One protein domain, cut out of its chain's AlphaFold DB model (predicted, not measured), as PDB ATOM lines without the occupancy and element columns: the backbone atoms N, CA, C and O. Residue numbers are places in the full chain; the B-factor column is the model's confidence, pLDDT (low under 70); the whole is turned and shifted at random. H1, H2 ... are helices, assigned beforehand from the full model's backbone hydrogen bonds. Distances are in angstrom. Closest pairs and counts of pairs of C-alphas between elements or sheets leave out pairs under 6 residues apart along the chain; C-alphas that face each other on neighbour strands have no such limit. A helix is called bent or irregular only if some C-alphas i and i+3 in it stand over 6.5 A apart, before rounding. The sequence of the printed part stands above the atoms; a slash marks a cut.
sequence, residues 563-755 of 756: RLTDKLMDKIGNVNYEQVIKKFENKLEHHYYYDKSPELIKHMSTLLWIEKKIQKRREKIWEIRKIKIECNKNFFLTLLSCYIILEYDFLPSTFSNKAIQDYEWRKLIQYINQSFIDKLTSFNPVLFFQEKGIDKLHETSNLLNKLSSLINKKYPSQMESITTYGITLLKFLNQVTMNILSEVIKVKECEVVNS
ATOM      1  N   ARG A 563     128.422 124.344 131.318       78.81
ATOM      2  CA  ARG A 563     127.071 124.000 131.814       78.81
ATOM      3  C   ARG A 563     126.876 124.322 133.300       78.81
ATOM      4  O   ARG A 563     125.781 124.708 133.701       78.81
ATOM      5  N   LEU A 564     127.904 124.146 134.131       78.19
ATOM      6  CA  LEU A 564     127.881 124.484 135.558       78.19
ATOM      7  C   LEU A 564     127.950 125.994 135.810       78.19
ATOM      8  O   LEU A 564     127.369 126.455 136.794       78.19
ATOM      9  N   THR A 565     128.646 126.738 134.948       78.31
ATOM     10  CA  THR A 565     128.778 128.199 135.014       78.31
ATOM     11  C   THR A 565     127.500 128.894 134.547       78.31
ATOM     12  O   THR A 565     127.005 129.768 135.251       78.31
ATOM     13  N   ASP A 566     126.886 128.447 133.450       79.38
ATOM     14  CA  ASP A 566     125.590 128.974 132.995       79.38
ATOM     15  C   ASP A 566     124.504 128.727 134.059       79.38
ATOM     16  O   ASP A 566     123.907 129.673 134.569       79.38
ATOM     17  N   LYS A 567     124.409 127.495 134.589       82.00
ATOM     18  CA  LYS A 567     123.544 127.149 135.739       82.00
ATOM     19  C   LYS A 567     123.865 127.902 137.043       82.00
ATOM     20  O   LYS A 567     123.117 127.750 138.015       82.00
ATOM     21  N   LEU A 568     124.977 128.640 137.128       78.44
ATOM     22  CA  LEU A 568     125.273 129.578 138.219       78.44
ATOM     23  C   LEU A 568     124.764 130.980 137.885       78.44
ATOM     24  O   LEU A 568     124.111 131.577 138.736       78.44
ATOM     25  N   MET A 569     125.010 131.464 136.664       78.31
ATOM     26  CA  MET A 569     124.483 132.736 136.161       78.31
ATOM     27  C   MET A 569     122.951 132.765 136.248       78.31
ATOM     28  O   MET A 569     122.402 133.679 136.859       78.31
ATOM     29  N   ASP A 570     122.267 131.714 135.782       79.19
ATOM     30  CA  ASP A 570     120.805 131.567 135.872       79.19
ATOM     31  C   ASP A 570     120.306 131.662 137.320       79.19
ATOM     32  O   ASP A 570     119.278 132.271 137.612       79.19
ATOM     33  N   LYS A 571     121.054 131.062 138.255       75.31
ATOM     34  CA  LYS A 571     120.733 131.029 139.691       75.31
ATOM     35  C   LYS A 571     121.134 132.293 140.440       75.31
ATOM     36  O   LYS A 571     120.876 132.355 141.639       75.31
ATOM     37  N   ILE A 572     121.774 133.248 139.768       69.12
ATOM     38  CA  ILE A 572     122.141 134.555 140.318       69.12
ATOM     39  C   ILE A 572     121.279 135.665 139.700       69.12
ATOM     40  O   ILE A 572     120.820 136.536 140.431       69.12
ATOM     41  N   GLY A 573     120.935 135.572 138.409       65.88
ATOM     42  CA  GLY A 573     119.886 136.398 137.804       65.88
ATOM     43  C   GLY A 573     118.513 136.166 138.448       65.88
ATOM     44  O   GLY A 573     117.815 137.122 138.765       65.88
ATOM     45  N   ASN A 574     118.167 134.907 138.741       62.38
ATOM     46  CA  ASN A 574     116.892 134.528 139.366       62.38
ATOM     47  C   ASN A 574     116.971 134.388 140.904       62.38
ATOM     48  O   ASN A 574     116.328 133.509 141.486       62.38
ATOM     49  N   VAL A 575     117.776 135.206 141.596       63.62
ATOM     50  CA  VAL A 575     117.783 135.218 143.072       63.62
ATOM     51  C   VAL A 575     116.504 135.867 143.584       63.62
ATOM     52  O   VAL A 575     116.343 137.085 143.540       63.62
ATOM     53  N   ASN A 576     115.615 135.056 144.156       64.69
ATOM     54  CA  ASN A 576     114.578 135.571 145.039       64.69
ATOM     55  C   ASN A 576     115.246 136.037 146.346       64.69
ATOM     56  O   ASN A 576     115.510 135.236 147.247       64.69
ATOM     57  N   TYR A 577     115.552 137.336 146.416       62.09
ATOM     58  CA  TYR A 577     116.239 137.951 147.552       62.09
ATOM     59  C   TYR A 577     115.495 137.733 148.870       62.09
ATOM     60  O   TYR A 577     116.146 137.452 149.871       62.09
ATOM     61  N   GLU A 578     114.158 137.755 148.883       60.81
ATOM     62  CA  GLU A 578     113.385 137.491 150.102       60.81
ATOM     63  C   GLU A 578     113.621 136.083 150.655       60.81
ATOM     64  O   GLU A 578     113.737 135.910 151.862       60.81
ATOM     65  N   GLN A 579     113.712 135.067 149.790       63.28
ATOM     66  CA  GLN A 579     113.979 133.686 150.212       63.28
ATOM     67  C   GLN A 579     115.425 133.471 150.681       63.28
ATOM     68  O   GLN A 579     115.702 132.501 151.391       63.28
ATOM     69  N   VAL A 580     116.354 134.342 150.278       64.69
ATOM     70  CA  VAL A 580     117.723 134.364 150.808       64.69
ATOM     71  C   VAL A 580     117.743 135.075 152.162       64.69
ATOM     72  O   VAL A 580     118.237 134.501 153.126       64.69
ATOM     73  N   ILE A 581     117.133 136.257 152.255       66.25
ATOM     74  CA  ILE A 581     116.980 137.052 153.482       66.25
ATOM     75  C   ILE A 581     116.315 136.209 154.586       66.25
ATOM     76  O   ILE A 581     116.991 135.864 155.555       66.25
ATOM     77  N   LYS A 582     115.107 135.672 154.353       68.06
ATOM     78  CA  LYS A 582     114.347 134.784 155.273       68.06
ATOM     79  C   LYS A 582     115.079 133.498 155.698       68.06
ATOM     80  O   LYS A 582     114.590 132.741 156.533       68.06
ATOM     81  N   LYS A 583     116.239 133.200 155.102       69.38
ATOM     82  CA  LYS A 583     117.077 132.021 155.377       69.38
ATOM     83  C   LYS A 583     118.386 132.349 156.105       69.38
ATOM     84  O   LYS A 583     119.047 131.426 156.588       69.38
ATOM     85  N   PHE A 584     118.761 133.625 156.167       66.44
ATOM     86  CA  PHE A 584     120.010 134.102 156.757       66.44
ATOM     87  C   PHE A 584     119.834 135.259 157.759       66.44
ATOM     88  O   PHE A 584     120.764 135.477 158.525       66.44
ATOM     89  N   GLU A 585     118.660 135.899 157.860       64.50
ATOM     90  CA  GLU A 585     118.303 136.847 158.939       64.50
ATOM     91  C   GLU A 585     118.657 136.285 160.324       64.50
ATOM     92  O   GLU A 585     119.481 136.853 161.030       64.50
ATOM     93  N   ASN A 586     118.170 135.079 160.648       62.41
ATOM     94  CA  ASN A 586     118.447 134.369 161.910       62.41
ATOM     95  C   ASN A 586     119.916 133.894 162.070       62.41
ATOM     96  O   ASN A 586     120.207 133.023 162.891       62.41
ATOM     97  N   LYS A 587     120.837 134.377 161.229       64.44
ATOM     98  CA  LYS A 587     122.286 134.124 161.276       64.44
ATOM     99  C   LYS A 587     123.121 135.407 161.254       64.44
ATOM    100  O   LYS A 587     124.343 135.302 161.302       64.44
ATOM    101  N   LEU A 588     122.490 136.575 161.159       65.56
ATOM    102  CA  LEU A 588     123.148 137.866 161.302       65.56
ATOM    103  C   LEU A 588     123.089 138.270 162.778       65.56
ATOM    104  O   LEU A 588     122.012 138.375 163.358       65.56
ATOM    105  N   GLU A 589     124.251 138.482 163.388       64.69
ATOM    106  CA  GLU A 589     124.336 139.098 164.714       64.69
ATOM    107  C   GLU A 589     123.898 140.569 164.625       64.69
ATOM    108  O   GLU A 589     124.134 141.232 163.611       64.69
ATOM    109  N   HIS A 590     123.234 141.083 165.664       63.50
ATOM    110  CA  HIS A 590     122.720 142.455 165.670       63.50
ATOM    111  C   HIS A 590     123.874 143.455 165.539       63.50
ATOM    112  O   HIS A 590     124.831 143.415 166.312       63.50
ATOM    113  N   HIS A 591     123.775 144.373 164.576       69.50
ATOM    114  CA  HIS A 591     124.832 145.336 164.295       69.50
ATOM    115  C   HIS A 591     124.261 146.721 163.994       69.50
ATOM    116  O   HIS A 591     123.372 146.843 163.157       69.50
ATOM    117  N   TYR A 592     124.828 147.761 164.609       72.00
ATOM    118  CA  TYR A 592     124.362 149.158 164.532       72.00
ATOM    119  C   TYR A 592     124.188 149.699 163.100       72.00
ATOM    120  O   TYR A 592     123.362 150.565 162.830       72.00
ATOM    121  N   TYR A 593     124.965 149.173 162.149       69.31
ATOM    122  CA  TYR A 593     124.879 149.576 160.742       69.31
ATOM    123  C   TYR A 593     123.657 148.968 160.021       69.31
ATOM    124  O   TYR A 593     123.172 149.563 159.060       69.31
ATOM    125  N   TYR A 594     123.114 147.835 160.486       73.12
ATOM    126  CA  TYR A 594     121.881 147.247 159.936       73.12
ATOM    127  C   TYR A 594     120.644 148.082 160.279       73.12
ATOM    128  O   TYR A 594     119.744 148.193 159.450       73.12
ATOM    129  N   ASP A 595     120.647 148.742 161.440       68.31
ATOM    130  CA  ASP A 595     119.593 149.677 161.855       68.31
ATOM    131  C   ASP A 595     119.559 150.938 160.966       68.31
ATOM    132  O   ASP A 595     118.528 151.600 160.852       68.31
ATOM    133  N   LYS A 596     120.692 151.270 160.322       70.44
ATOM    134  CA  LYS A 596     120.871 152.467 159.480       70.44
ATOM    135  C   LYS A 596     120.704 152.230 157.980       70.44
ATOM    136  O   LYS A 596     120.294 153.153 157.282       70.44
ATOM    137  N   SER A 597     121.011 151.035 157.469       73.56
ATOM    138  CA  SER A 597     120.718 150.660 156.079       73.56
ATOM    139  C   SER A 597     120.159 149.234 155.997       73.56
ATOM    140  O   SER A 597     120.912 148.268 156.165       73.56
ATOM    141  N   PRO A 598     118.867 149.051 155.655       72.25
ATOM    142  CA  PRO A 598     118.312 147.721 155.406       72.25
ATOM    143  C   PRO A 598     118.899 147.068 154.139       72.25
ATOM    144  O   PRO A 598     118.819 145.847 153.976       72.25
ATOM    145  N   GLU A 599     119.550 147.836 153.253       76.31
ATOM    146  CA  GLU A 599     120.261 147.273 152.100       76.31
ATOM    147  C   GLU A 599     121.505 146.471 152.531       76.31
ATOM    148  O   GLU A 599     121.838 145.470 151.890       76.31
ATOM    149  N   LEU A 600     122.126 146.801 153.673       77.00
ATOM    150  CA  LEU A 600     123.196 145.984 154.260       77.00
ATOM    151  C   LEU A 600     122.706 144.590 154.670       77.00
ATOM    152  O   LEU A 600     123.417 143.616 154.427       77.00
ATOM    153  N   ILE A 601     121.489 144.457 155.212       76.44
ATOM    154  CA  ILE A 601     120.902 143.153 155.583       76.44
ATOM    155  C   ILE A 601     120.715 142.283 154.329       76.44
ATOM    156  O   ILE A 601     121.084 141.104 154.312       76.44
ATOM    157  N   LYS A 602     120.209 142.877 153.241       78.94
ATOM    158  CA  LYS A 602     120.063 142.238 151.923       78.94
ATOM    159  C   LYS A 602     121.411 141.802 151.346       78.94
ATOM    160  O   LYS A 602     121.538 140.669 150.869       78.94
ATOM    161  N   HIS A 603     122.431 142.657 151.404       79.69
ATOM    162  CA  HIS A 603     123.754 142.330 150.875       79.69
ATOM    163  C   HIS A 603     124.502 141.299 151.733       79.69
ATOM    164  O   HIS A 603     125.028 140.343 151.167       79.69
ATOM    165  N   MET A 604     124.456 141.381 153.063       79.44
ATOM    166  CA  MET A 604     125.054 140.374 153.955       79.44
ATOM    167  C   MET A 604     124.347 139.015 153.871       79.44
ATOM    168  O   MET A 604     125.013 137.986 153.786       79.44
ATOM    169  N   SER A 605     123.014 138.982 153.767       76.81
ATOM    170  CA  SER A 605     122.275 137.736 153.493       76.81
ATOM    171  C   SER A 605     122.695 137.100 152.159       76.81
ATOM    172  O   SER A 605     122.795 135.876 152.045       76.81
ATOM    173  N   THR A 606     122.983 137.929 151.150       79.38
ATOM    174  CA  THR A 606     123.499 137.474 149.850       79.38
ATOM    175  C   THR A 606     124.944 136.972 149.964       79.38
ATOM    176  O   THR A 606     125.273 135.944 149.371       79.38
ATOM    177  N   LEU A 607     125.793 137.625 150.763       82.06
ATOM    178  CA  LEU A 607     127.173 137.204 151.019       82.06
ATOM    179  C   LEU A 607     127.224 135.827 151.701       82.06
ATOM    180  O   LEU A 607     127.838 134.913 151.156       82.06
ATOM    181  N   LEU A 608     126.473 135.629 152.791       79.56
ATOM    182  CA  LEU A 608     126.356 134.340 153.494       79.56
ATOM    183  C   LEU A 608     125.853 133.207 152.574       79.56
ATOM    184  O   LEU A 608     126.229 132.038 152.722       79.56
ATOM    185  N   TRP A 609     125.013 133.528 151.583       82.50
ATOM    186  CA  TRP A 609     124.613 132.578 150.543       82.50
ATOM    187  C   TRP A 609     125.773 132.235 149.598       82.50
ATOM    188  O   TRP A 609     125.958 131.052 149.303       82.50
ATOM    189  N   ILE A 610     126.572 133.218 149.160       79.88
ATOM    190  CA  ILE A 610     127.764 133.012 148.315       79.88
ATOM    191  C   ILE A 610     128.834 132.208 149.066       79.88
ATOM    192  O   ILE A 610     129.311 131.205 148.537       79.88
ATOM    193  N   GLU A 611     129.153 132.552 150.313       81.44
ATOM    194  CA  GLU A 611     130.072 131.794 151.176       81.44
ATOM    195  C   GLU A 611     129.649 130.326 151.294       81.44
ATOM    196  O   GLU A 611     130.454 129.412 151.117       81.44
ATOM    197  N   LYS A 612     128.348 130.066 151.480       82.81
ATOM    198  CA  LYS A 612     127.802 128.704 151.524       82.81
ATOM    199  C   LYS A 612     127.864 127.975 150.172       82.81
ATOM    200  O   LYS A 612     127.822 126.741 150.151       82.81
ATOM    201  N   LYS A 613     127.982 128.681 149.038       80.25
ATOM    202  CA  LYS A 613     128.324 128.082 147.727       80.25
ATOM    203  C   LYS A 613     129.819 127.788 147.630       80.25
ATOM    204  O   LYS A 613     130.167 126.698 147.182       80.25
ATOM    205  N   ILE A 614     130.668 128.710 148.087       80.56
ATOM    206  CA  ILE A 614     132.130 128.572 148.152       80.56
ATOM    207  C   ILE A 614     132.502 127.348 149.000       80.56
ATOM    208  O   ILE A 614     133.157 126.440 148.495       80.56
ATOM    209  N   GLN A 615     131.989 127.237 150.230       80.62
ATOM    210  CA  GLN A 615     132.185 126.074 151.107       80.62
ATOM    211  C   GLN A 615     131.725 124.754 150.468       80.62
ATOM    212  O   GLN A 615     132.384 123.731 150.630       80.62
ATOM    213  N   LYS A 616     130.627 124.760 149.699       83.44
ATOM    214  CA  LYS A 616     130.120 123.561 149.006       83.44
ATOM    215  C   LYS A 616     130.851 123.205 147.708       83.44
ATOM    216  O   LYS A 616     130.559 122.151 147.149       83.44
ATOM    217  N   ARG A 617     131.728 124.071 147.188       82.62
ATOM    218  CA  ARG A 617     132.436 123.885 145.905       82.62
ATOM    219  C   ARG A 617     133.871 124.429 145.943       82.62
ATOM    220  O   ARG A 617     134.345 124.980 144.951       82.62
ATOM    221  N   ARG A 618     134.571 124.237 147.069       80.62
ATOM    222  CA  ARG A 618     135.969 124.676 147.286       80.62
ATOM    223  C   ARG A 618     136.904 124.193 146.166       80.62
ATOM    224  O   ARG A 618     137.688 124.972 145.631       80.62
ATOM    225  N   GLU A 619     136.702 122.958 145.711       80.25
ATOM    226  CA  GLU A 619     137.384 122.350 144.561       80.25
ATOM    227  C   GLU A 619     137.333 123.209 143.290       80.25
ATOM    228  O   GLU A 619     138.355 123.400 142.638       80.25
ATOM    229  N   LYS A 620     136.179 123.807 142.961       81.25
ATOM    230  CA  LYS A 620     136.011 124.649 141.763       81.25
ATOM    231  C   LYS A 620     136.696 126.015 141.859       81.25
ATOM    232  O   LYS A 620     136.802 126.708 140.851       81.25
ATOM    233  N   ILE A 621     137.200 126.386 143.035       75.62
ATOM    234  CA  ILE A 621     138.108 127.525 143.218       75.62
ATOM    235  C   ILE A 621     139.564 127.054 143.113       75.62
ATOM    236  O   ILE A 621     140.367 127.726 142.472       75.62
ATOM    237  N   TRP A 622     139.908 125.862 143.618       77.56
ATOM    238  CA  TRP A 622     141.226 125.264 143.361       77.56
ATOM    239  C   TRP A 622     141.473 124.964 141.879       77.56
ATOM    240  O   TRP A 622     142.607 125.104 141.429       77.56
ATOM    241  N   GLU A 623     140.447 124.622 141.090       76.50
ATOM    242  CA  GLU A 623     140.593 124.407 139.641       76.50
ATOM    243  C   GLU A 623     141.131 125.631 138.886       76.50
ATOM    244  O   GLU A 623     141.730 125.467 137.825       76.50
ATOM    245  N   ILE A 624     141.024 126.840 139.448       72.00
ATOM    246  CA  ILE A 624     141.661 128.043 138.892       72.00
ATOM    247  C   ILE A 624     143.186 127.841 138.760       72.00
ATOM    248  O   ILE A 624     143.784 128.333 137.809       72.00
ATOM    249  N   ARG A 625     143.816 127.025 139.623       70.06
ATOM    250  CA  ARG A 625     145.245 126.654 139.545       70.06
ATOM    251  C   ARG A 625     145.625 125.793 138.333       70.06
ATOM    252  O   ARG A 625     146.815 125.670 138.043       70.06
ATOM    253  N   LYS A 626     144.654 125.231 137.597       70.62
ATOM    254  CA  LYS A 626     144.893 124.589 136.287       70.62
ATOM    255  C   LYS A 626     145.296 125.614 135.214       70.62
ATOM    256  O   LYS A 626     145.852 125.243 134.184       70.62
ATOM    257  N   ILE A 627     145.021 126.899 135.440       68.69
ATOM    258  CA  ILE A 627     145.395 128.006 134.559       68.69
ATOM    259  C   ILE A 627     146.772 128.522 134.996       68.69
ATOM    260  O   ILE A 627     146.938 128.989 136.117       68.69
ATOM    261  N   LYS A 628     147.779 128.435 134.120       67.44
ATOM    262  CA  LYS A 628     149.174 128.819 134.411       67.44
ATOM    263  C   LYS A 628     149.632 130.062 133.617       67.44
ATOM    264  O   LYS A 628     150.566 130.740 134.037       67.44
ATOM    265  N   ILE A 629     148.952 130.394 132.512       65.62
ATOM    266  CA  ILE A 629     149.075 131.657 131.742       65.62
ATOM    267  C   ILE A 629     147.825 132.524 131.970       65.62
ATOM    268  O   ILE A 629     146.742 131.981 132.168       65.62
ATOM    269  N   GLU A 630     147.942 133.854 131.933       67.44
ATOM    270  CA  GLU A 630     146.795 134.772 131.995       67.44
ATOM    271  C   GLU A 630     145.963 134.697 130.698       67.44
ATOM    272  O   GLU A 630     146.374 135.207 129.659       67.44
ATOM    273  N   CYS A 631     144.790 134.056 130.739       64.62
ATOM    274  CA  CYS A 631     143.919 133.937 129.557       64.62
ATOM    275  C   CYS A 631     143.063 135.183 129.287       64.62
ATOM    276  O   CYS A 631     142.700 135.446 128.143       64.62
ATOM    277  N   ASN A 632     142.661 135.888 130.350       70.25
ATOM    278  CA  ASN A 632     141.599 136.888 130.313       70.25
ATOM    279  C   ASN A 632     141.784 137.894 131.459       70.25
ATOM    280  O   ASN A 632     141.757 137.516 132.634       70.25
ATOM    281  N   LYS A 633     141.894 139.186 131.130       71.31
ATOM    282  CA  LYS A 633     142.028 140.282 132.104       71.31
ATOM    283  C   LYS A 633     140.907 140.297 133.157       71.31
ATOM    284  O   LYS A 633     141.154 140.676 134.299       71.31
ATOM    285  N   ASN A 634     139.693 139.850 132.821       72.94
ATOM    286  CA  ASN A 634     138.589 139.772 133.784       72.94
ATOM    287  C   ASN A 634     138.870 138.775 134.921       72.94
ATOM    288  O   ASN A 634     138.421 138.999 136.045       72.94
ATOM    289  N   PHE A 635     139.636 137.706 134.669       75.00
ATOM    290  CA  PHE A 635     140.056 136.765 135.714       75.00
ATOM    291  C   PHE A 635     141.096 137.419 136.620       75.00
ATOM    292  O   PHE A 635     140.970 137.355 137.842       75.00
ATOM    293  N   PHE A 636     142.090 138.075 136.008       74.00
ATOM    294  CA  PHE A 636     143.135 138.803 136.719       74.00
ATOM    295  C   PHE A 636     142.531 139.847 137.667       74.00
ATOM    296  O   PHE A 636     142.802 139.819 138.866       74.00
ATOM    297  N   LEU A 637     141.663 140.725 137.149       74.44
ATOM    298  CA  LEU A 637     141.008 141.758 137.953       74.44
ATOM    299  C   LEU A 637     140.116 141.161 139.044       74.44
ATOM    300  O   LEU A 637     140.140 141.650 140.166       74.44
ATOM    301  N   THR A 638     139.374 140.086 138.755       76.81
ATOM    302  CA  THR A 638     138.535 139.423 139.767       76.81
ATOM    303  C   THR A 638     139.378 138.909 140.935       76.81
ATOM    304  O   THR A 638     139.060 139.201 142.085       76.81
ATOM    305  N   LEU A 639     140.471 138.192 140.663       78.00
ATOM    306  CA  LEU A 639     141.352 137.675 141.713       78.00
ATOM    307  C   LEU A 639     142.073 138.792 142.471       78.00
ATOM    308  O   LEU A 639     142.096 138.760 143.699       78.00
ATOM    309  N   LEU A 640     142.621 139.794 141.777       75.38
ATOM    310  CA  LEU A 640     143.307 140.910 142.434       75.38
ATOM    311  C   LEU A 640     142.353 141.701 143.346       75.38
ATOM    312  O   LEU A 640     142.733 142.030 144.468       75.38
ATOM    313  N   SER A 641     141.108 141.934 142.920       76.00
ATOM    314  CA  SER A 641     140.089 142.561 143.767       76.00
ATOM    315  C   SER A 641     139.790 141.739 145.024       76.00
ATOM    316  O   SER A 641     139.689 142.330 146.095       76.00
ATOM    317  N   CYS A 642     139.735 140.399 144.948       79.06
ATOM    318  CA  CYS A 642     139.598 139.559 146.147       79.06
ATOM    319  C   CYS A 642     140.771 139.762 147.121       79.06
ATOM    320  O   CYS A 642     140.555 139.928 148.317       79.06
ATOM    321  N   TYR A 643     142.013 139.766 146.624       76.75
ATOM    322  CA  TYR A 643     143.202 139.928 147.472       76.75
ATOM    323  C   TYR A 643     143.307 141.322 148.114       76.75
ATOM    324  O   TYR A 643     143.776 141.417 149.248       76.75
ATOM    325  N   ILE A 644     142.840 142.375 147.431       74.56
ATOM    326  CA  ILE A 644     142.738 143.738 147.983       74.56
ATOM    327  C   ILE A 644     141.652 143.807 149.064       74.56
ATOM    328  O   ILE A 644     141.909 144.309 150.152       74.56
ATOM    329  N   ILE A 645     140.457 143.275 148.785       76.38
ATOM    330  CA  ILE A 645     139.319 143.266 149.719       76.38
ATOM    331  C   ILE A 645     139.663 142.540 151.029       76.38
ATOM    332  O   ILE A 645     139.271 142.995 152.097       76.38
ATOM    333  N   LEU A 646     140.410 141.436 150.946       74.06
ATOM    334  CA  LEU A 646     140.813 140.606 152.090       74.06
ATOM    335  C   LEU A 646     142.097 141.080 152.800       74.06
ATOM    336  O   LEU A 646     142.573 140.361 153.681       74.06
ATOM    337  N   GLU A 647     142.692 142.202 152.368       69.31
ATOM    338  CA  GLU A 647     144.028 142.685 152.771       69.31
ATOM    339  C   GLU A 647     145.041 141.549 152.966       69.31
ATOM    340  O   GLU A 647     145.576 141.308 154.047       69.31
ATOM    341  N   TYR A 648     145.303 140.805 151.890       64.19
ATOM    342  CA  TYR A 648     146.473 139.936 151.875       64.19
ATOM    343  C   TYR A 648     147.747 140.780 151.796       64.19
ATOM    344  O   TYR A 648     147.879 141.626 150.912       64.19
ATOM    345  N   ASP A 649     148.742 140.442 152.623       50.06
ATOM    346  CA  ASP A 649     150.086 141.050 152.668       50.06
ATOM    347  C   ASP A 649     150.869 140.939 151.340       50.06
ATOM    348  O   ASP A 649     151.962 141.477 151.179       50.06
ATOM    349  N   PHE A 650     150.279 140.282 150.339       48.94
ATOM    350  CA  PHE A 650     150.713 140.243 148.947       48.94
ATOM    351  C   PHE A 650     150.470 141.569 148.180       48.94
ATOM    352  O   PHE A 650     150.379 141.583 146.952       48.94
ATOM    353  N   LEU A 651     150.405 142.702 148.881       47.53
ATOM    354  CA  LEU A 651     150.444 144.052 148.315       47.53
ATOM    355  C   LEU A 651     151.855 144.652 148.471       47.53
ATOM    356  O   LEU A 651     152.066 145.517 149.322       47.53
ATOM    357  N   PRO A 652     152.852 144.248 147.653       40.38
ATOM    358  CA  PRO A 652     154.098 144.992 147.592       40.38
ATOM    359  C   PRO A 652     153.810 146.415 147.102       40.38
ATOM    360  O   PRO A 652     152.977 146.636 146.218       40.38
ATOM    361  N   SER A 653     154.577 147.384 147.599       38.00
ATOM    362  CA  SER A 653     154.491 148.813 147.249       38.00
ATOM    363  C   SER A 653     154.765 149.140 145.763       38.00
ATOM    364  O   SER A 653     154.813 150.303 145.365       38.00
ATOM    365  N   THR A 654     154.921 148.120 144.916       39.06
ATOM    366  CA  THR A 654     155.185 148.196 143.476       39.06
ATOM    367  C   THR A 654     153.942 148.293 142.588       39.06
ATOM    368  O   THR A 654     154.109 148.454 141.381       39.06
ATOM    369  N   PHE A 655     152.712 148.293 143.126       44.88
ATOM    370  CA  PHE A 655     151.464 148.542 142.365       44.88
ATOM    371  C   PHE A 655     151.335 149.984 141.792       44.88
ATOM    372  O   PHE A 655     150.253 150.457 141.449       44.88
ATOM    373  N   SER A 656     152.448 150.704 141.628       38.38
ATOM    374  CA  SER A 656     152.513 152.083 141.144       38.38
ATOM    375  C   SER A 656     152.360 152.199 139.613       38.38
ATOM    376  O   SER A 656     153.351 152.291 138.877       38.38
ATOM    377  N   ASN A 657     151.114 152.275 139.136       38.72
ATOM    378  CA  ASN A 657     150.713 152.887 137.855       38.72
ATOM    379  C   ASN A 657     151.451 152.407 136.581       38.72
ATOM    380  O   ASN A 657     151.698 153.199 135.665       38.72
ATOM    381  N   LYS A 658     151.831 151.127 136.489       40.09
ATOM    382  CA  LYS A 658     152.448 150.538 135.284       40.09
ATOM    383  C   LYS A 658     151.827 149.188 134.950       40.09
ATOM    384  O   LYS A 658     151.249 148.540 135.811       40.09
ATOM    385  N   ALA A 659     151.930 148.813 133.673       45.38
ATOM    386  CA  ALA A 659     151.298 147.617 133.130       45.38
ATOM    387  C   ALA A 659     151.700 146.362 133.915       45.38
ATOM    388  O   ALA A 659     152.885 146.033 133.999       45.38
ATOM    389  N   ILE A 660     150.678 145.697 134.447       49.62
ATOM    390  CA  ILE A 660     150.754 144.447 135.197       49.62
ATOM    391  C   ILE A 660     151.385 143.360 134.322       49.62
ATOM    392  O   ILE A 660     151.085 143.239 133.123       49.62
ATOM    393  N   GLN A 661     152.298 142.601 134.922       50.06
ATOM    394  CA  GLN A 661     153.144 141.638 134.227       50.06
ATOM    395  C   GLN A 661     152.769 140.203 134.567       50.06
ATOM    396  O   GLN A 661     152.371 139.869 135.677       50.06
ATOM    397  N   ASP A 662     152.988 139.320 133.605       48.56
ATOM    398  CA  ASP A 662     152.573 137.923 133.630       48.56
ATOM    399  C   ASP A 662     153.249 137.103 134.764       48.56
ATOM    400  O   ASP A 662     152.782 136.019 135.121       48.56
ATOM    401  N   TYR A 663     154.313 137.629 135.400       49.00
ATOM    402  CA  TYR A 663     154.889 137.062 136.633       49.00
ATOM    403  C   TYR A 663     154.004 137.275 137.878       49.00
ATOM    404  O   TYR A 663     154.127 136.530 138.850       49.00
ATOM    405  N   GLU A 664     153.135 138.286 137.872       57.22
ATOM    406  CA  GLU A 664     152.256 138.664 138.988       57.22
ATOM    407  C   GLU A 664     151.065 137.706 139.040       57.22
ATOM    408  O   GLU A 664     150.760 137.158 140.097       57.22
ATOM    409  N   TRP A 665     150.502 137.378 137.873       62.97
ATOM    410  CA  TRP A 665     149.478 136.344 137.702       62.97
ATOM    411  C   TRP A 665     149.888 134.981 138.281       62.97
ATOM    412  O   TRP A 665     149.148 134.401 139.077       62.97
ATOM    413  N   ARG A 666     151.091 134.484 137.948       61.31
ATOM    414  CA  ARG A 666     151.560 133.171 138.439       61.31
ATOM    415  C   ARG A 666     151.659 133.123 139.967       61.31
ATOM    416  O   ARG A 666     151.281 132.116 140.558       61.31
ATOM    417  N   LYS A 667     152.096 134.217 140.606       62.44
ATOM    418  CA  LYS A 667     152.115 134.333 142.073       62.44
ATOM    419  C   LYS A 667     150.699 134.351 142.656       62.44
ATOM    420  O   LYS A 667     150.411 133.567 143.552       62.44
ATOM    421  N   LEU A 668     149.803 135.187 142.119       66.12
ATOM    422  CA  LEU A 668     148.406 135.294 142.576       66.12
ATOM    423  C   LEU A 668     147.662 133.948 142.537       66.12
ATOM    424  O   LEU A 668     146.811 133.701 143.388       66.12
ATOM    425  N   ILE A 669     147.993 133.061 141.594       66.38
ATOM    426  CA  ILE A 669     147.415 131.711 141.519       66.38
ATOM    427  C   ILE A 669     147.999 130.744 142.561       66.38
ATOM    428  O   ILE A 669     147.263 129.918 143.114       66.38
ATOM    429  N   GLN A 670     149.291 130.846 142.889       65.06
ATOM    430  CA  GLN A 670     149.900 130.012 143.932       65.06
ATOM    431  C   GLN A 670     149.222 130.228 145.297       65.06
ATOM    432  O   GLN A 670     148.982 129.253 146.013       65.06
ATOM    433  N   TYR A 671     148.797 131.455 145.615       68.25
ATOM    434  CA  TYR A 671     148.112 131.778 146.874       68.25
ATOM    435  C   TYR A 671     146.650 131.300 146.986       68.25
ATOM    436  O   TYR A 671     146.094 131.385 148.078       68.25
ATOM    437  N   ILE A 672     146.043 130.706 145.942       70.94
ATOM    438  CA  ILE A 672     144.679 130.124 145.986       70.94
ATOM    439  C   ILE A 672     144.688 128.780 146.750       70.94
ATOM    440  O   ILE A 672     144.465 127.704 146.194       70.94
ATOM    441  N   ASN A 673     145.039 128.829 148.033       70.88
ATOM    442  CA  ASN A 673     145.209 127.685 148.926       70.88
ATOM    443  C   ASN A 673     144.010 127.529 149.888       70.88
ATOM    444  O   ASN A 673     142.993 128.211 149.762       70.88
ATOM    445  N   GLN A 674     144.124 126.613 150.854       78.81
ATOM    446  CA  GLN A 674     143.093 126.400 151.873       78.81
ATOM    447  C   GLN A 674     142.848 127.664 152.722       78.81
ATOM    448  O   GLN A 674     141.698 128.049 152.902       78.81
ATOM    449  N   SER A 675     143.908 128.369 153.141       78.75
ATOM    450  CA  SER A 675     143.807 129.627 153.902       78.75
ATOM    451  C   SER A 675     143.079 130.740 153.134       78.75
ATOM    452  O   SER A 675     142.290 131.459 153.739       78.75
ATOM    453  N   PHE A 676     143.279 130.861 151.818       79.06
ATOM    454  CA  PHE A 676     142.546 131.814 150.974       79.06
ATOM    455  C   PHE A 676     141.046 131.515 150.939       79.06
ATOM    456  O   PHE A 676     140.233 132.426 151.081       79.06
ATOM    457  N   ILE A 677     140.670 130.239 150.814       80.19
ATOM    458  CA  ILE A 677     139.263 129.826 150.872       80.19
ATOM    459  C   ILE A 677     138.682 130.003 152.281       80.19
ATOM    460  O   ILE A 677     137.530 130.414 152.403       80.19
ATOM    461  N   ASP A 678     139.442 129.720 153.338       80.62
ATOM    462  CA  ASP A 678     138.967 129.917 154.707       80.62
ATOM    463  C   ASP A 678     138.772 131.405 155.017       80.62
ATOM    464  O   ASP A 678     137.663 131.750 155.417       80.62
ATOM    465  N   LYS A 679     139.736 132.295 154.704       80.44
ATOM    466  CA  LYS A 679     139.546 133.760 154.795       80.44
ATOM    467  C   LYS A 679     138.318 134.219 153.999       80.44
ATOM    468  O   LYS A 679     137.486 134.935 154.540       80.44
ATOM    469  N   LEU A 680     138.139 133.757 152.754       80.31
ATOM    470  CA  LEU A 680     136.943 134.047 151.939       80.31
ATOM    471  C   LEU A 680     135.612 133.585 152.564       80.31
ATOM    472  O   LEU A 680     134.561 133.989 152.078       80.31
ATOM    473  N   THR A 681     135.639 132.712 153.575       77.88
ATOM    474  CA  THR A 681     134.442 132.167 154.245       77.88
ATOM    475  C   THR A 681     134.380 132.471 155.746       77.88
ATOM    476  O   THR A 681     133.540 131.905 156.442       77.88
ATOM    477  N   SER A 682     135.257 133.353 156.238       78.25
ATOM    478  CA  SER A 682     135.228 133.931 157.591       78.25
ATOM    479  C   SER A 682     135.298 135.467 157.597       78.25
ATOM    480  O   SER A 682     135.215 136.089 158.654       78.25
ATOM    481  N   PHE A 683     135.452 136.090 156.427       78.75
ATOM    482  CA  PHE A 683     135.539 137.534 156.261       78.75
ATOM    483  C   PHE A 683     134.172 138.213 156.418       78.75
ATOM    484  O   PHE A 683     133.347 138.171 155.510       78.75
ATOM    485  N   ASN A 684     133.957 138.896 157.545       80.50
ATOM    486  CA  ASN A 684     132.805 139.774 157.747       80.50
ATOM    487  C   ASN A 684     133.153 141.216 157.302       80.50
ATOM    488  O   ASN A 684     133.814 141.934 158.059       80.50
ATOM    489  N   PRO A 685     132.714 141.675 156.111       77.50
ATOM    490  CA  PRO A 685     133.046 143.011 155.616       77.50
ATOM    491  C   PRO A 685     132.444 144.144 156.448       77.50
ATOM    492  O   PRO A 685     133.004 145.234 156.451       77.50
ATOM    493  N   VAL A 686     131.326 143.932 157.152       77.56
ATOM    494  CA  VAL A 686     130.677 145.009 157.919       77.56
ATOM    495  C   VAL A 686     131.546 145.414 159.109       77.56
ATOM    496  O   VAL A 686     131.838 146.597 159.252       77.56
ATOM    497  N   LEU A 687     132.043 144.445 159.885       78.25
ATOM    498  CA  LEU A 687     133.003 144.701 160.970       78.25
ATOM    499  C   LEU A 687     134.317 145.281 160.416       78.25
ATOM    500  O   LEU A 687     134.762 146.350 160.827       78.25
ATOM    501  N   PHE A 688     134.890 144.631 159.401       78.69
ATOM    502  CA  PHE A 688     136.181 145.010 158.815       78.69
ATOM    503  C   PHE A 688     136.191 146.403 158.157       78.69
ATOM    504  O   PHE A 688     137.216 147.088 158.154       78.69
ATOM    505  N   PHE A 689     135.064 146.851 157.596       79.38
ATOM    506  CA  PHE A 689     134.916 148.218 157.095       79.38
ATOM    507  C   PHE A 689     134.491 149.204 158.198       79.38
ATOM    508  O   PHE A 689     134.810 150.391 158.089       79.38
ATOM    509  N   GLN A 690     133.846 148.765 159.286       76.88
ATOM    510  CA  GLN A 690     133.580 149.614 160.454       76.88
ATOM    511  C   GLN A 690     134.878 150.021 161.169       76.88
ATOM    512  O   GLN A 690     135.043 151.201 161.471       76.88
ATOM    513  N   GLU A 691     135.830 149.105 161.358       78.69
ATOM    514  CA  GLU A 691     137.110 149.369 162.045       78.69
ATOM    515  C   GLU A 691     138.013 150.399 161.331       78.69
ATOM    516  O   GLU A 691     138.957 150.929 161.918       78.69
ATOM    517  N   LYS A 692     137.740 150.715 160.058       77.94
ATOM    518  CA  LYS A 692     138.587 151.588 159.231       77.94
ATOM    519  C   LYS A 692     138.090 153.029 159.172       77.94
ATOM    520  O   LYS A 692     136.910 153.287 158.937       77.94
ATOM    521  N   GLY A 693     139.022 153.975 159.300       75.56
ATOM    522  CA  GLY A 693     138.771 155.392 159.020       75.56
ATOM    523  C   GLY A 693     138.276 155.610 157.587       75.56
ATOM    524  O   GLY A 693     138.674 154.883 156.672       75.56
ATOM    525  N   ILE A 694     137.400 156.599 157.401       78.31
ATOM    526  CA  ILE A 694     136.643 156.802 156.158       78.31
ATOM    527  C   ILE A 694     137.561 157.009 154.940       78.31
ATOM    528  O   ILE A 694     137.329 156.417 153.886       78.31
ATOM    529  N   ASP A 695     138.686 157.711 155.115       73.00
ATOM    530  CA  ASP A 695     139.694 157.944 154.073       73.00
ATOM    531  C   ASP A 695     140.256 156.642 153.494       73.00
ATOM    532  O   ASP A 695     140.427 156.524 152.282       73.00
ATOM    533  N   LYS A 696     140.484 155.628 154.343       76.50
ATOM    534  CA  LYS A 696     140.980 154.314 153.907       76.50
ATOM    535  C   LYS A 696     139.928 153.561 153.097       76.50
ATOM    536  O   LYS A 696     140.281 152.896 152.130       76.50
ATOM    537  N   LEU A 697     138.644 153.696 153.438       76.94
ATOM    538  CA  LEU A 697     137.546 153.101 152.665       76.94
ATOM    539  C   LEU A 697     137.420 153.762 151.286       76.94
ATOM    540  O   LEU A 697     137.312 153.062 150.274       76.94
ATOM    541  N   HIS A 698     137.513 155.094 151.221       76.44
ATOM    542  CA  HIS A 698     137.585 155.816 149.951       76.44
ATOM    543  C   HIS A 698     138.848 155.453 149.162       76.44
ATOM    544  O   HIS A 698     138.763 155.294 147.947       76.44
ATOM    545  N   GLU A 699     140.010 155.283 149.797       76.94
ATOM    546  CA  GLU A 699     141.240 154.858 149.122       76.94
ATOM    547  C   GLU A 699     141.104 153.445 148.534       76.94
ATOM    548  O   GLU A 699     141.383 153.258 147.348       76.94
ATOM    549  N   THR A 700     140.578 152.474 149.292       74.00
ATOM    550  CA  THR A 700     140.279 151.115 148.803       74.00
ATOM    551  C   THR A 700     139.288 151.137 147.635       74.00
ATOM    552  O   THR A 700     139.556 150.537 146.593       74.00
ATOM    553  N   SER A 701     138.179 151.873 147.758       77.44
ATOM    554  CA  SER A 701     137.186 152.035 146.685       77.44
ATOM    555  C   SER A 701     137.806 152.672 145.433       77.44
ATOM    556  O   SER A 701     137.657 152.167 144.318       77.44
ATOM    557  N   ASN A 702     138.615 153.721 145.606       76.69
ATOM    558  CA  ASN A 702     139.335 154.379 144.518       76.69
ATOM    559  C   ASN A 702     140.391 153.478 143.862       76.69
ATOM    560  O   ASN A 702     140.601 153.592 142.656       76.69
ATOM    561  N   LEU A 703     141.059 152.589 144.601       72.50
ATOM    562  CA  LEU A 703     141.983 151.601 144.035       72.50
ATOM    563  C   LEU A 703     141.240 150.568 143.178       72.50
ATOM    564  O   LEU A 703     141.664 150.296 142.056       72.50
ATOM    565  N   LEU A 704     140.104 150.053 143.654       73.25
ATOM    566  CA  LEU A 704     139.282 149.082 142.923       73.25
ATOM    567  C   LEU A 704     138.634 149.703 141.666       73.25
ATOM    568  O   LEU A 704     138.641 149.088 140.598       73.25
ATOM    569  N   ASN A 705     138.199 150.965 141.741       71.38
ATOM    570  CA  ASN A 705     137.720 151.736 140.586       71.38
ATOM    571  C   ASN A 705     138.847 152.080 139.590       71.38
ATOM    572  O   ASN A 705     138.649 152.029 138.376       71.38
ATOM    573  N   LYS A 706     140.069 152.366 140.062       70.31
ATOM    574  CA  LYS A 706     141.240 152.516 139.176       70.31
ATOM    575  C   LYS A 706     141.569 151.201 138.464       70.31
ATOM    576  O   LYS A 706     141.863 151.227 137.270       70.31
ATOM    577  N   LEU A 707     141.460 150.062 139.149       67.06
ATOM    578  CA  LEU A 707     141.662 148.722 138.585       67.06
ATOM    579  C   LEU A 707     140.694 148.403 137.436       67.06
ATOM    580  O   LEU A 707     141.139 147.901 136.401       67.06
ATOM    581  N   SER A 708     139.402 148.726 137.569       64.12
ATOM    582  CA  SER A 708     138.431 148.539 136.478       64.12
ATOM    583  C   SER A 708     138.721 149.453 135.277       64.12
ATOM    584  O   SER A 708     138.568 149.022 134.134       64.12
ATOM    585  N   SER A 709     139.239 150.666 135.522       58.69
ATOM    586  CA  SER A 709     139.591 151.655 134.488       58.69
ATOM    587  C   SER A 709     140.864 151.354 133.673       58.69
ATOM    588  O   SER A 709     141.123 152.025 132.672       58.69
ATOM    589  N   LEU A 710     141.677 150.363 134.066       58.88
ATOM    590  CA  LEU A 710     142.904 150.004 133.340       58.88
ATOM    591  C   LEU A 710     142.590 149.611 131.886       58.88
ATOM    592  O   LEU A 710     141.674 148.837 131.631       58.88
ATOM    593  N   ILE A 711     143.377 150.072 130.914       50.50
ATOM    594  CA  ILE A 711     143.141 149.777 129.486       50.50
ATOM    595  C   ILE A 711     143.591 148.341 129.134       50.50
ATOM    596  O   ILE A 711     144.525 147.802 129.728       50.50
ATOM    597  N   ASN A 712     142.912 147.693 128.182       50.59
ATOM    598  CA  ASN A 712     143.212 146.323 127.748       50.59
ATOM    599  C   ASN A 712     144.571 146.218 127.014       50.59
ATOM    600  O   ASN A 712     144.827 146.964 126.066       50.59
ATOM    601  N   LYS A 713     145.393 145.207 127.356       54.09
ATOM    602  CA  LYS A 713     146.266 144.552 126.356       54.09
ATOM    603  C   LYS A 713     145.337 143.946 125.279       54.09
ATOM    604  O   LYS A 713     144.241 143.510 125.620       54.09
ATOM    605  N   LYS A 714     145.726 143.889 123.998       49.53
ATOM    606  CA  LYS A 714     144.924 143.174 122.981       49.53
ATOM    607  C   LYS A 714     145.065 141.657 123.171       49.53
ATOM    608  O   LYS A 714     146.002 141.066 122.637       49.53
ATOM    609  N   TYR A 715     144.149 141.043 123.917       57.81
ATOM    610  CA  TYR A 715     143.963 139.589 123.919       57.81
ATOM    611  C   TYR A 715     143.193 139.172 122.642       57.81
ATOM    612  O   TYR A 715     142.561 140.014 121.997       57.81
ATOM    613  N   PRO A 716     143.235 137.897 122.220       56.81
ATOM    614  CA  PRO A 716     142.381 137.379 121.164       56.81
ATOM    615  C   PRO A 716     140.972 137.170 121.719       56.81
ATOM    616  O   PRO A 716     140.800 136.444 122.700       56.81
ATOM    617  N   SER A 717     139.967 137.714 121.035       59.47
ATOM    618  CA  SER A 717     138.541 137.586 121.384       59.47
ATOM    619  C   SER A 717     138.093 136.143 121.665       59.47
ATOM    620  O   SER A 717     137.268 135.902 122.541       59.47
ATOM    621  N   GLN A 718     138.707 135.164 120.990       61.94
ATOM    622  CA  GLN A 718     138.487 133.723 121.179       61.94
ATOM    623  C   GLN A 718     138.761 133.197 122.605       61.94
ATOM    624  O   GLN A 718     138.336 132.088 122.915       61.94
ATOM    625  N   MET A 719     139.481 133.941 123.454       62.59
ATOM    626  CA  MET A 719     139.764 133.572 124.853       62.59
ATOM    627  C   MET A 719     139.068 134.474 125.882       62.59
ATOM    628  O   MET A 719     139.002 134.120 127.060       62.59
ATOM    629  N   GLU A 720     138.499 135.608 125.463       62.66
ATOM    630  CA  GLU A 720     137.811 136.550 126.359       62.66
ATOM    631  C   GLU A 720     136.436 136.029 126.827       62.66
ATOM    632  O   GLU A 720     135.952 136.433 127.887       62.66
ATOM    633  N   SER A 721     135.839 135.090 126.082       62.59
ATOM    634  CA  SER A 721     134.571 134.408 126.397       62.59
ATOM    635  C   SER A 721     134.691 133.263 127.414       62.59
ATOM    636  O   SER A 721     133.676 132.779 127.923       62.59
ATOM    637  N   ILE A 722     135.913 132.804 127.702       68.25
ATOM    638  CA  ILE A 722     136.170 131.636 128.547       68.25
ATOM    639  C   ILE A 722     136.066 132.056 130.017       68.25
ATOM    640  O   ILE A 722     136.802 132.935 130.460       68.25
ATOM    641  N   THR A 723     135.168 131.418 130.775       68.62
ATOM    642  CA  THR A 723     134.867 131.700 132.195       68.62
ATOM    643  C   THR A 723     134.786 130.403 133.002       68.62
ATOM    644  O   THR A 723     134.098 129.480 132.573       68.62
ATOM    645  N   THR A 724     135.436 130.332 134.169       77.88
ATOM    646  CA  THR A 724     135.339 129.176 135.089       77.88
ATOM    647  C   THR A 724     134.253 129.389 136.145       77.88
ATOM    648  O   THR A 724     133.880 130.529 136.451       77.88
ATOM    649  N   TYR A 725     133.789 128.309 136.779       77.19
ATOM    650  CA  TYR A 725     132.825 128.384 137.875       77.19
ATOM    651  C   TYR A 725     133.391 129.151 139.082       77.19
ATOM    652  O   TYR A 725     132.705 129.990 139.671       77.19
ATOM    653  N   GLY A 726     134.662 128.906 139.424       79.06
ATOM    654  CA  GLY A 726     135.351 129.567 140.536       79.06
ATOM    655  C   GLY A 726     135.503 131.077 140.347       79.06
ATOM    656  O   GLY A 726     135.146 131.838 141.242       79.06
ATOM    657  N   ILE A 727     135.964 131.532 139.174       80.19
ATOM    658  CA  ILE A 727     136.093 132.972 138.882       80.19
ATOM    659  C   ILE A 727     134.718 133.644 138.854       80.19
ATOM    660  O   ILE A 727     134.572 134.754 139.360       80.19
ATOM    661  N   THR A 728     133.695 132.963 138.331       80.38
ATOM    662  CA  THR A 728     132.316 133.462 138.350       80.38
ATOM    663  C   THR A 728     131.815 133.671 139.787       80.38
ATOM    664  O   THR A 728     131.314 134.752 140.090       80.38
ATOM    665  N   LEU A 729     132.023 132.715 140.707       82.06
ATOM    666  CA  LEU A 729     131.710 132.906 142.135       82.06
ATOM    667  C   LEU A 729     132.472 134.088 142.758       82.06
ATOM    668  O   LEU A 729     131.860 134.908 143.440       82.06
ATOM    669  N   LEU A 730     133.782 134.194 142.516       83.38
ATOM    670  CA  LEU A 730     134.611 135.274 143.064       83.38
ATOM    671  C   LEU A 730     134.191 136.656 142.539       83.38
ATOM    672  O   LEU A 730     134.177 137.624 143.296       83.38
ATOM    673  N   LYS A 731     133.763 136.756 141.273       83.81
ATOM    674  CA  LYS A 731     133.214 137.995 140.699       83.81
ATOM    675  C   LYS A 731     131.945 138.439 141.433       83.81
ATOM    676  O   LYS A 731     131.796 139.626 141.713       83.81
ATOM    677  N   PHE A 732     131.056 137.505 141.771       80.50
ATOM    678  CA  PHE A 732     129.845 137.821 142.532       80.50
ATOM    679  C   PHE A 732     130.130 138.160 143.997       80.50
ATOM    680  O   PHE A 732     129.517 139.092 144.512       80.50
ATOM    681  N   LEU A 733     131.094 137.490 144.643       83.94
ATOM    682  CA  LEU A 733     131.557 137.872 145.982       83.94
ATOM    683  C   LEU A 733     132.091 139.310 145.984       83.94
ATOM    684  O   LEU A 733     131.631 140.128 146.772       83.94
ATOM    685  N   ASN A 734     132.976 139.653 145.041       83.00
ATOM    686  CA  ASN A 734     133.503 141.013 144.906       83.00
ATOM    687  C   ASN A 734     132.396 142.051 144.686       83.00
ATOM    688  O   ASN A 734     132.450 143.118 145.287       83.00
ATOM    689  N   GLN A 735     131.390 141.755 143.854       83.62
ATOM    690  CA  GLN A 735     130.282 142.682 143.618       83.62
ATOM    691  C   GLN A 735     129.460 142.921 144.892       83.62
ATOM    692  O   GLN A 735     129.176 144.067 145.221       83.62
ATOM    693  N   VAL A 736     129.107 141.864 145.630       81.75
ATOM    694  CA  VAL A 736     128.348 141.999 146.885       81.75
ATOM    695  C   VAL A 736     129.164 142.753 147.937       81.75
ATOM    696  O   VAL A 736     128.640 143.668 148.568       81.75
ATOM    697  N   THR A 737     130.456 142.456 148.073       82.56
ATOM    698  CA  THR A 737     131.337 143.163 149.013       82.56
ATOM    699  C   THR A 737     131.572 144.626 148.628       82.56
ATOM    700  O   THR A 737     131.636 145.472 149.515       82.56
ATOM    701  N   MET A 738     131.635 144.962 147.334       81.56
ATOM    702  CA  MET A 738     131.686 146.360 146.882       81.56
ATOM    703  C   MET A 738     130.399 147.121 147.209       81.56
ATOM    704  O   MET A 738     130.477 148.270 147.635       81.56
ATOM    705  N   ASN A 739     129.231 146.485 147.078       83.19
ATOM    706  CA  ASN A 739     127.967 147.094 147.492       83.19
ATOM    707  C   ASN A 739     127.942 147.347 149.013       83.19
ATOM    708  O   ASN A 739     127.544 148.426 149.453       83.19
ATOM    709  N   ILE A 740     128.433 146.394 149.818       82.12
ATOM    710  CA  ILE A 740     128.577 146.555 151.276       82.12
ATOM    711  C   ILE A 740     129.545 147.700 151.606       82.12
ATOM    712  O   ILE A 740     129.237 148.522 152.464       82.12
ATOM    713  N   LEU A 741     130.675 147.807 150.897       83.12
ATOM    714  CA  LEU A 741     131.622 148.914 151.055       83.12
ATOM    715  C   LEU A 741     130.962 150.271 150.769       83.12
ATOM    716  O   LEU A 741     131.137 151.197 151.555       83.12
ATOM    717  N   SER A 742     130.176 150.396 149.691       83.50
ATOM    718  CA  SER A 742     129.463 151.647 149.395       83.50
ATOM    719  C   SER A 742     128.400 151.997 150.438       83.50
ATOM    720  O   SER A 742     128.277 153.165 150.790       83.50
ATOM    721  N   GLU A 743     127.678 151.015 150.983       82.25
ATOM    722  CA  GLU A 743     126.706 151.260 152.056       82.25
ATOM    723  C   GLU A 743     127.382 151.661 153.377       82.25
ATOM    724  O   GLU A 743     126.946 152.609 154.027       82.25
ATOM    725  N   VAL A 744     128.486 151.007 153.760       81.38
ATOM    726  CA  VAL A 744     129.260 151.387 154.958       81.38
ATOM    727  C   VAL A 744     129.869 152.787 154.810       81.38
ATOM    728  O   VAL A 744     129.899 153.531 155.790       81.38
ATOM    729  N   ILE A 745     130.298 153.179 153.603       82.06
ATOM    730  CA  ILE A 745     130.740 154.553 153.316       82.06
ATOM    731  C   ILE A 745     129.581 155.541 153.511       82.06
ATOM    732  O   ILE A 745     129.736 156.449 154.320       82.06
ATOM    733  N   LYS A 746     128.407 155.330 152.890       82.69
ATOM    734  CA  LYS A 746     127.229 156.208 153.078       82.69
ATOM    735  C   LYS A 746     126.854 156.380 154.552       82.69
ATOM    736  O   LYS A 746     126.593 157.493 155.000       82.69
ATOM    737  N   VAL A 747     126.826 155.286 155.322       80.44
ATOM    738  CA  VAL A 747     126.499 155.337 156.756       80.44
ATOM    739  C   VAL A 747     127.521 156.187 157.521       80.44
ATOM    740  O   VAL A 747     127.122 156.980 158.370       80.44
ATOM    741  N   LYS A 748     128.813 156.097 157.177       79.81
ATOM    742  CA  LYS A 748     129.878 156.918 157.776       79.81
ATOM    743  C   LYS A 748     129.856 158.378 157.334       79.81
ATOM    744  O   LYS A 748     130.065 159.250 158.168       79.81
ATOM    745  N   GLU A 749     129.561 158.663 156.068       81.69
ATOM    746  CA  GLU A 749     129.344 160.031 155.574       81.69
ATOM    747  C   GLU A 749     128.192 160.694 156.349       81.69
ATOM    748  O   GLU A 749     128.346 161.799 156.868       81.69
ATOM    749  N   CYS A 750     127.080 159.977 156.544       75.19
ATOM    750  CA  CYS A 750     125.968 160.424 157.382       75.19
ATOM    751  C   CYS A 750     126.338 160.559 158.872       75.19
ATOM    752  O   CYS A 750     125.810 161.441 159.540       75.19
ATOM    753  N   GLU A 751     127.219 159.722 159.429       73.56
ATOM    754  CA  GLU A 751     127.705 159.875 160.813       73.56
ATOM    755  C   GLU A 751     128.562 161.138 160.986       73.56
ATOM    756  O   GLU A 751     128.372 161.873 161.955       73.56
ATOM    757  N   VAL A 752     129.444 161.439 160.028       68.62
ATOM    758  CA  VAL A 752     130.268 162.660 160.031       68.62
ATOM    759  C   VAL A 752     129.398 163.913 159.885       68.62
ATOM    760  O   VAL A 752     129.524 164.829 160.688       68.62
ATOM    761  N   VAL A 753     128.456 163.936 158.936       62.31
ATOM    762  CA  VAL A 753     127.565 165.094 158.702       62.31
ATOM    763  C   VAL A 753     126.595 165.354 159.866       62.31
ATOM    764  O   VAL A 753     126.161 166.484 160.052       62.31
ATOM    765  N   ASN A 754     126.267 164.342 160.678       56.78
ATOM    766  CA  ASN A 754     125.454 164.508 161.894       56.78
ATOM    767  C   ASN A 754     126.286 164.763 163.172       56.78
ATOM    768  O   ASN A 754     125.717 164.817 164.262       56.78
ATOM    769  N   SER A 755     127.615 164.880 163.067       52.41
ATOM    770  CA  SER A 755     128.516 165.201 164.191       52.41
ATOM    771  C   SER A 755     129.357 166.470 163.979       52.41
ATOM    772  O   SER A 755     130.145 166.828 164.856       52.41
TER     773      SER A 755
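This is residues 563 to 755 of the 756 residues of an uncharacterized protein of Plasmodium malariae (UniProt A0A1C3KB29). One long helix, H11, runs through the body as its core, and shorter helices pack on it from several sides. H3 runs beside it the opposite way on one side, while H5 and H9, side by side and antiparallel to each other, cross it on the other; H1 and H4 meet its first end, H8 packs farther along it, and H2 crosses H3. The short helix H10 lies away from this body on the chain's path from H9 to H11, and a long loop, residues 646 to 661, leads from H5 to H6. The printed part has 193 residues, with eleven named helices, H1 to H11 in order along the chain, and no named strand; the class is all helix. It is compact, with a radius of gyration of the C-alphas of 17.4 A, and spans 49 by 38 by 29 A.

H1, residues 563 to 573, touches H11, residues 725 to 753, which meets it with residues 725 to 728 alone; the closest C-alphas, of Thr 565 and Tyr 725, are 5.0 A apart. H2, residues 577 to 587, is about perpendicular, at 83 degrees, to H3, residues 598 to 616; they touch, closest at the C-alphas of Ile 581 and Ser 605, 5.3 A, H3 with residues 601 to 609 alone. H2 is irregular: C-alphas 583 and 586 are 7.1 A apart. H3 touches H11 at a shallow tilt of 26 degrees, opposite ways, closest at the C-alphas of His 603 and Val 736, 6.1 A. H4, residues 619 to 626, touches H11, residues 725 to 727 alone, closest at the C-alphas of Ile 621 and Gly 726, 4.4 A. H5, residues 633 to 645, touches residues 727 to 734 of H11 at a steep tilt of 47 degrees, closest at the C-alphas of Thr 638 and Lys 731, 5.6 A. H6, residues 662 to 670, only just touches H4 and only just touches H5, each with 3 pairs of C-alphas within 8 A; the closest are Arg 625 and Ile 669, 5.8 A, and Phe 636 and Trp 665, 6.9 A. H7, residues 674 to 679, touches no helix but is near H4. H8, residues 685 to 690, touches H11 at 24 degrees, a shallow tilt, closest at the C-alphas of Pro 685 and Thr 737, 6.8 A. H9, residues 694 to 709, touches H5 at a shallow tilt of 9 degrees, opposite ways, closest at the C-alphas of Ser 641 and Leu 704, 6.6 A. H9 also touches H11 with residues 694 to 701 alone, closest at the C-alphas of Ile 694 and Ile 745, 6.9 A. H10, residues 717 to 720, touches no helix. H11 is the hub, touching six helices. Every O i to N i+4 pair is within hydrogen-bond range in H3, H5, H7, H8, H9 and H11; it is 6 of 7 in H1, 4 of 7 in H2, 3 of 5 in H6 and 1 of 4 in H4, where 4 of 5 O i to N i+3 pairs are; H10 is too short for an i+4 pair.

H1 begins at C-alpha 563, (127.071, 124.000, 131.814). From first to last C-alpha, H1 and H2 each measure 15.5 A, H3 27.6 A, H5 18.1 A and H9 22.5 A. H11, the longest, runs 42.5 A from C-alpha 725, (132.825, 128.384, 137.875), to C-alpha 753, (127.565, 165.094, 158.702).

The two C-alphas farthest apart, of Gln 718 and Ser 755, are 54.2 A apart. The printed part has no cut. The link from H5 to H6 is long, 16 residues. Mean pLDDT of the printed part is 71.0; 73 residues are under 70, among them 572 to 591, 647 to 671 and 707 to 723.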